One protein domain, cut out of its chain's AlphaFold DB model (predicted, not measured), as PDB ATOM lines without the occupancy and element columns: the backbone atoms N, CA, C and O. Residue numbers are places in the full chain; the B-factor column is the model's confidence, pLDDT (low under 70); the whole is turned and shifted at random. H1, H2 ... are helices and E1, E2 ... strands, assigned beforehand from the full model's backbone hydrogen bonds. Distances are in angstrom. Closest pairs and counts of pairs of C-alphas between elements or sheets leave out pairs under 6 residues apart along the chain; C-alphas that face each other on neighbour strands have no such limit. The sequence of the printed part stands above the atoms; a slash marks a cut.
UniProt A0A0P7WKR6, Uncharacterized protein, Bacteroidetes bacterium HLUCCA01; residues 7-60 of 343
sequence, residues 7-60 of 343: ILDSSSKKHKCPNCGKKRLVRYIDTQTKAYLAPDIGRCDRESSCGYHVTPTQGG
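This is residues 7 to 60 of the 343 residues of an uncharacterized protein of Bacteroidetes bacterium HLUCCA01 (UniProt A0A0P7WKR6). A chain with little regular structure folds round one long strand, E1, with the short strand E2 beside it and the small helix H1 at one end. Before E1, residues 7 to 8 and 15 to 16 pair briefly with it. The 54 printed residues hold E1, E2 and H1 in that order, an antiparallel two-strand sheet and a mixed class, with 15 residues in named elements. It is compact, radius of gyration of the C-alphas 10.4 A, spanning 32 by 25 by 15 A.

Residues 7 to 8 pair antiparallel with residues 28 to 29 of E1, residues 23 to 30. E2, residues 42 to 44, forms a hairpin with E1, antiparallel at 154 degrees; N 26 and O 43 are within hydrogen-bond range at 2.8 A. C-alphas 27 and 42 face each other at 4.1 A. H1, residues 47 to 50, is apart from E1; its closest C-alphas to E2 are Cys 50 and Cys 44, 6.9 A. H1 is too short for an O i to N i+4 pair; its one O i to N i+3 pair is not within range.

E1 measures 21.1 A from C-alpha 23 at (187.338, 173.805, 180.618) to C-alpha 30. E2 measures 6.9 A. H1, 5.4 A long, ends with C-alpha 50 at (178.814, 174.511, 171.830).

The farthest C-alphas, Gln 32 and Ser 49, are 32.4 A apart. The printed part has no cut. E1 to E2 is a long link. Residues 48 to 49 have pLDDT under 70.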
ATOM      1  N   ILE A   7     189.476 192.364 174.271       89.94
ATOM      2  CA  ILE A   7     189.967 191.314 173.361       89.94
ATOM      3  C   ILE A   7     189.891 189.940 174.022       89.94
ATOM      4  O   ILE A   7     189.911 189.848 175.244       89.94
ATOM      5  N   LEU A   8     189.819 188.868 173.236       90.62
ATOM      6  CA  LEU A   8     189.946 187.514 173.779       90.62
ATOM      7  C   LEU A   8     191.382 187.269 174.253       90.62
ATOM      8  O   LEU A   8     192.332 187.650 173.570       90.62
ATOM      9  N   ASP A   9     191.524 186.615 175.405       88.88
ATOM     10  CA  ASP A   9     192.813 186.164 175.927       88.88
ATOM     11  C   ASP A   9     193.529 185.267 174.903       88.88
ATOM     12  O   ASP A   9     192.993 184.248 174.465       88.88
ATOM     13  N   SER A  10     194.739 185.661 174.509       84.25
ATOM     14  CA  SER A  10     195.571 184.936 173.546       84.25
ATOM     15  C   SER A  10     196.395 183.813 174.180       84.25
ATOM     16  O   SER A  10     197.068 183.074 173.465       84.25
ATOM     17  N   SER A  11     196.383 183.683 175.509       83.62
ATOM     18  CA  SER A  11     197.082 182.610 176.209       83.62
ATOM     19  C   SER A  11     196.377 181.256 176.050       83.62
ATOM     20  O   SER A  11     195.210 181.145 175.668       83.62
ATOM     21  N   SER A  12     197.078 180.180 176.406       83.06
ATOM     22  CA  SER A  12     196.513 178.825 176.451       83.06
ATOM     23  C   SER A  12     195.549 178.605 177.627       83.06
ATOM     24  O   SER A  12     195.017 177.504 177.793       83.06
ATOM     25  N   LYS A  13     195.301 179.627 178.458       86.00
ATOM     26  CA  LYS A  13     194.472 179.516 179.656       86.00
ATOM     27  C   LYS A  13     192.999 179.383 179.285       86.00
ATOM     28  O   LYS A  13     192.413 180.229 178.616       86.00
ATOM     29  N   LYS A  14     192.378 178.304 179.765       91.12
ATOM     30  CA  LYS A  14     190.960 178.012 179.530       91.12
ATOM     31  C   LYS A  14     190.181 177.957 180.836       91.12
ATOM     32  O   LYS A  14     190.631 177.388 181.834       91.12
ATOM     33  N   HIS A  15     188.978 178.510 180.795       92.38
ATOM     34  CA  HIS A  15     188.021 178.548 181.894       92.38
ATOM     35  C   HIS A  15     186.856 177.584 181.645       92.38
ATOM     36  O   HIS A  15     186.701 177.040 180.548       92.38
ATOM     37  N   LYS A  16     186.043 177.331 182.672       94.62
ATOM     38  CA  LYS A  16     184.839 176.506 182.542       94.62
ATOM     39  C   LYS A  16     183.795 177.278 181.730       94.62
ATOM     40  O   LYS A  16     183.421 178.378 182.112       94.62
ATOM     41  N   CYS A  17     183.363 176.721 180.604       89.94
ATOM     42  CA  CYS A  17     182.295 177.298 179.794       89.94
ATOM     43  C   CYS A  17     180.953 177.121 180.523       89.94
ATOM     44  O   CYS A  17     180.660 175.991 180.923       89.94
ATOM     45  N   PRO A  18     180.141 178.179 180.690       88.12
ATOM     46  CA  PRO A  18     178.869 178.089 181.402       88.12
ATOM     47  C   PRO A  18     177.816 177.281 180.632       88.12
ATOM     48  O   PRO A  18     177.005 176.620 181.264       88.12
ATOM     49  N   ASN A  19     177.880 177.234 179.294       88.56
ATOM     50  CA  ASN A  19     176.931 176.443 178.501       88.56
ATOM     51  C   ASN A  19     177.188 174.929 178.608       88.56
ATOM     52  O   ASN A  19     176.295 174.144 178.885       88.56
ATOM     53  N   CYS A  20     178.432 174.487 178.408       88.31
ATOM     54  CA  CYS A  20     178.735 173.051 178.328       88.31
ATOM     55  C   CYS A  20     179.478 172.479 179.543       88.31
ATOM     56  O   CYS A  20     179.902 171.324 179.508       88.31
ATOM     57  N   GLY A  21     179.807 173.305 180.539       87.75
ATOM     58  CA  GLY A  21     180.519 172.908 181.756       87.75
ATOM     59  C   GLY A  21     181.979 172.451 181.588       87.75
ATOM     60  O   GLY A  21     182.597 172.046 182.569       87.75
ATOM     61  N   LYS A  22     182.564 172.508 180.384       90.75
ATOM     62  CA  LYS A  22     183.931 172.016 180.084       90.75
ATOM     63  C   LYS A  22     184.967 173.147 180.149       90.75
ATOM     64  O   LYS A  22     184.642 174.294 179.849       90.75
ATOM     65  N   LYS A  23     186.224 172.836 180.498       93.00
ATOM     66  CA  LYS A  23     187.338 173.805 180.618       93.00
ATOM     67  C   LYS A  23     187.909 174.203 179.246       93.00
ATOM     68  O   LYS A  23     188.944 173.702 178.828       93.00
ATOM     69  N   ARG A  24     187.182 175.054 178.522       91.62
ATOM     70  CA  ARG A  24     187.457 175.443 177.122       91.62
ATOM     71  C   ARG A  24     186.973 176.854 176.754       91.62
ATOM     72  O   ARG A  24     186.823 177.166 175.579       91.62
ATOM     73  N   LEU A  25     186.654 177.674 177.755       92.69
ATOM     74  CA  LEU A  25     186.229 179.061 177.577       92.69
ATOM     75  C   LEU A  25     187.451 179.982 177.545       92.69
ATOM     76  O   LEU A  25     188.250 179.975 178.481       92.69
ATOM     77  N   VAL A  26     187.553 180.794 176.499       95.00
ATOM     78  CA  VAL A  26     188.485 181.918 176.397       95.00
ATOM     79  C   VAL A  26     187.756 183.172 176.847       95.00
ATOM     80  O   VAL A  26     186.726 183.525 176.274       95.00
ATOM     81  N   ARG A  27     188.250 183.828 177.895       93.69
ATOM     82  CA  ARG A  27     187.621 185.034 178.447       93.69
ATOM     83  C   ARG A  27     188.134 186.281 177.745       93.69
ATOM     84  O   ARG A  27     189.252 186.296 177.235       93.69
ATOM     85  N   TYR A  28     187.317 187.326 177.747       92.56
ATOM     86  CA  TYR A  28     187.768 188.646 177.325       92.56
ATOM     87  C   TYR A  28     188.621 189.310 178.414       92.56
ATOM     88  O   TYR A  28     188.348 189.165 179.608       92.56
ATOM     89  N   ILE A  29     189.635 190.053 177.985       91.19
ATOM     90  CA  ILE A  29     190.521 190.875 178.804       91.19
ATOM     91  C   ILE A  29     190.322 192.335 178.394       91.19
ATOM     92  O   ILE A  29     190.288 192.652 177.200       91.19
ATOM     93  N   ASP A  30     190.203 193.224 179.379       86.88
ATOM     94  CA  ASP A  30     190.315 194.663 179.149       86.88
ATOM     95  C   ASP A  30     191.790 195.008 178.911       86.88
ATOM     96  O   ASP A  30     192.665 194.796 179.753       86.88
ATOM     97  N   THR A  31     192.074 195.520 177.719       80.88
ATOM     98  CA  THR A  31     193.431 195.855 177.287       80.88
ATOM     99  C   THR A  31     194.102 196.937 178.131       80.88
ATOM    100  O   THR A  31     195.337 196.930 178.187       80.88
ATOM    101  N   GLN A  32     193.324 197.798 178.802       82.69
ATOM    102  CA  GLN A  32     193.808 198.883 179.658       82.69
ATOM    103  C   GLN A  32     194.191 198.375 181.051       82.69
ATOM    104  O   GLN A  32     195.275 198.674 181.542       82.69
ATOM    105  N   THR A  33     193.329 197.574 181.682       83.94
ATOM    106  CA  THR A  33     193.534 197.112 183.068       83.94
ATOM    107  C   THR A  33     194.241 195.762 183.160       83.94
ATOM    108  O   THR A  33     194.650 195.356 184.244       83.94
ATOM    109  N   LYS A  34     194.352 195.040 182.036       84.12
ATOM    110  CA  LYS A  34     194.794 193.634 181.960       84.12
ATOM    111  C   LYS A  34     193.947 192.670 182.798       84.12
ATOM    112  O   LYS A  34     194.332 191.517 182.984       84.12
ATOM    113  N   ALA A  35     192.780 193.105 183.270       86.75
ATOM    114  CA  ALA A  35     191.860 192.276 184.027       86.75
ATOM    115  C   ALA A  35     190.915 191.510 183.096       86.75
ATOM    116  O   ALA A  35     190.518 191.996 182.032       86.75
ATOM    117  N   TYR A  36     190.513 190.313 183.521       89.62
ATOM    118  CA  TYR A  36     189.427 189.600 182.861       89.62
ATOM    119  C   TYR A  36     188.098 190.319 183.090       89.62
ATOM    120  O   TYR A  36     187.819 190.778 184.198       89.62
ATOM    121  N   LEU A  37     187.249 190.322 182.063       89.19
ATOM    122  CA  LEU A  37     185.839 190.683 182.199       89.19
ATOM    123  C   LEU A  37     185.075 189.636 183.020       89.19
ATOM    124  O   LEU A  37     185.668 188.660 183.484       89.19
ATOM    125  N   ALA A  38     183.766 189.817 183.209       86.25
ATOM    126  CA  ALA A  38     182.935 188.889 183.975       86.25
ATOM    127  C   ALA A  38     183.129 187.412 183.532       86.25
ATOM    128  O   ALA A  38     183.475 187.150 182.375       86.25
ATOM    129  N   PRO A  39     183.009 186.425 184.444       86.50
ATOM    130  CA  PRO A  39     183.354 185.023 184.164       86.50
ATOM    131  C   PRO A  39     182.597 184.367 183.001       86.50
ATOM    132  O   PRO A  39     183.101 183.413 182.411       86.50
ATOM    133  N   ASP A  40     181.411 184.873 182.690       87.25
ATOM    134  CA  ASP A  40     180.520 184.458 181.612       87.25
ATOM    135  C   ASP A  40     180.807 185.164 180.274       87.25
ATOM    136  O   ASP A  40     180.459 184.633 179.220       87.25
ATOM    137  N   ILE A  41     181.520 186.293 180.265       89.19
ATOM    138  CA  ILE A  41     181.895 187.008 179.037       89.19
ATOM    139  C   ILE A  41     183.128 186.346 178.401       89.19
ATOM    140  O   ILE A  41     184.271 186.479 178.859       89.19
ATOM    141  N   GLY A  42     182.909 185.625 177.305       90.62
ATOM    142  CA  GLY A  42     183.947 184.847 176.636       90.62
ATOM    143  C   GLY A  42     183.428 184.022 175.467       90.62
ATOM    144  O   GLY A  42     182.242 184.033 175.146       90.62
ATOM    145  N   ARG A  43     184.334 183.279 174.834       93.38
ATOM    146  CA  ARG A  43     184.047 182.394 173.704       93.38
ATOM    147  C   ARG A  43     184.551 180.984 173.971       93.38
ATOM    148  O   ARG A  43     185.686 180.784 174.395       93.38
ATOM    149  N   CYS A  44     183.703 179.994 173.739       90.00
ATOM    150  CA  CYS A  44     184.058 178.587 173.836       90.00
ATOM    151  C   CYS A  44     184.815 178.140 172.580       90.00
ATOM    152  O   CYS A  44     184.330 178.341 171.473       90.00
ATOM    153  N   ASP A  45     185.948 177.448 172.743       86.12
ATOM    154  CA  ASP A  45     186.769 176.964 171.613       86.12
ATOM    155  C   ASP A  45     186.019 176.005 170.672       86.12
ATOM    156  O   ASP A  45     186.379 175.825 169.512       86.12
ATOM    157  N   ARG A  46     184.975 175.341 171.176       83.00
ATOM    158  CA  ARG A  46     184.118 174.449 170.387       83.00
ATOM    159  C   ARG A  46     182.923 175.218 169.833       83.00
ATOM    160  O   ARG A  46     181.800 174.949 170.239       83.00
ATOM    161  N   GLU A  47     183.178 176.165 168.940       74.88
ATOM    162  CA  GLU A  47     182.139 177.008 168.329       74.88
ATOM    163  C   GLU A  47     181.065 176.160 167.623       74.88
ATOM    164  O   GLU A  47     179.888 176.333 167.903       74.88
ATOM    165  N   SER A  48     181.457 175.142 166.852       57.94
ATOM    166  CA  SER A  48     180.520 174.302 166.088       57.94
ATOM    167  C   SER A  48     179.599 173.406 166.928       57.94
ATOM    168  O   SER A  48     178.467 173.160 166.540       57.94
ATOM    169  N   SER A  49     180.053 172.907 168.086       62.31
ATOM    170  CA  SER A  49     179.236 172.013 168.940       62.31
ATOM    171  C   SER A  49     178.679 172.678 170.195       62.31
ATOM    172  O   SER A  49     177.775 172.138 170.820       62.31
ATOM    173  N   CYS A  50     179.246 173.805 170.626       80.25
ATOM    174  CA  CYS A  50     178.814 174.511 171.830       80.25
ATOM    175  C   CYS A  50     178.200 175.875 171.531       80.25
ATOM    176  O   CYS A  50     177.397 176.335 172.335       80.25
ATOM    177  N   GLY A  51     178.658 176.568 170.485       78.44
ATOM    178  CA  GLY A  51     178.178 177.895 170.087       78.44
ATOM    179  C   GLY A  51     178.356 179.025 171.106       78.44
ATOM    180  O   GLY A  51     178.008 180.159 170.808       78.44
ATOM    181  N   TYR A  52     178.875 178.760 172.312       83.88
ATOM    182  CA  TYR A  52     178.875 179.757 173.381       83.88
ATOM    183  C   TYR A  52     179.840 180.904 173.082       83.88
ATOM    184  O   TYR A  52     181.062 180.716 173.112       83.88
ATOM    185  N   HIS A  53     179.288 182.092 172.853       91.94
ATOM    186  CA  HIS A  53     180.028 183.337 172.719       91.94
ATOM    187  C   HIS A  53     179.191 184.490 173.271       91.94
ATOM    188  O   HIS A  53     178.145 184.814 172.723       91.94
ATOM    189  N   VAL A  54     179.671 185.102 174.352       88.75
ATOM    190  CA  VAL A  54     179.139 186.358 174.886       88.75
ATOM    191  C   VAL A  54     180.196 187.433 174.684       88.75
ATOM    192  O   VAL A  54     181.308 187.335 175.216       88.75
ATOM    193  N   THR A  55     179.881 188.440 173.874       86.38
ATOM    194  CA  THR A  55     180.765 189.579 173.621       86.38
ATOM    195  C   THR A  55     180.700 190.597 174.769       86.38
ATOM    196  O   THR A  55     179.716 190.651 175.505       86.38
ATOM    197  N   PRO A  56     181.707 191.475 174.911       84.12
ATOM    198  CA  PRO A  56     181.680 192.574 175.877       84.12
ATOM    199  C   PRO A  56     180.450 193.481 175.728       84.12
ATOM    200  O   PRO A  56     179.882 193.906 176.728       84.12
ATOM    201  N   THR A  57     179.993 193.717 174.492       80.19
ATOM    202  CA  THR A  57     178.777 194.499 174.221       80.19
ATOM    203  C   THR A  57     177.511 193.794 174.697       80.19
ATOM    204  O   THR A  57     176.651 194.437 175.291       80.19
ATOM    205  N   GLN A  58     177.405 192.476 174.504       79.31
ATOM    206  CA  GLN A  58     176.302 191.668 175.042       79.31
ATOM    207  C   GLN A  58     176.338 191.598 176.576       79.31
ATOM    208  O   GLN A  58     175.291 191.541 177.209       79.31
ATOM    209  N   GLY A  59     177.532 191.664 177.173       71.81
ATOM    210  CA  GLY A  59     177.743 191.776 178.617       71.81
ATOM    211  C   GLY A  59     177.563 193.185 179.197       71.81
ATOM    212  O   GLY A  59     177.951 193.412 180.340       71.81
ATOM    213  N   GLY A  60     177.020 194.138 178.427       72.56
ATOM    214  CA  GLY A  60     176.675 195.482 178.905       72.56
ATOM    215  C   GLY A  60     177.812 196.513 178.902       72.56
ATOM    216  O   GLY A  60     177.662 197.573 179.505       72.56
TER     217      GLY A  60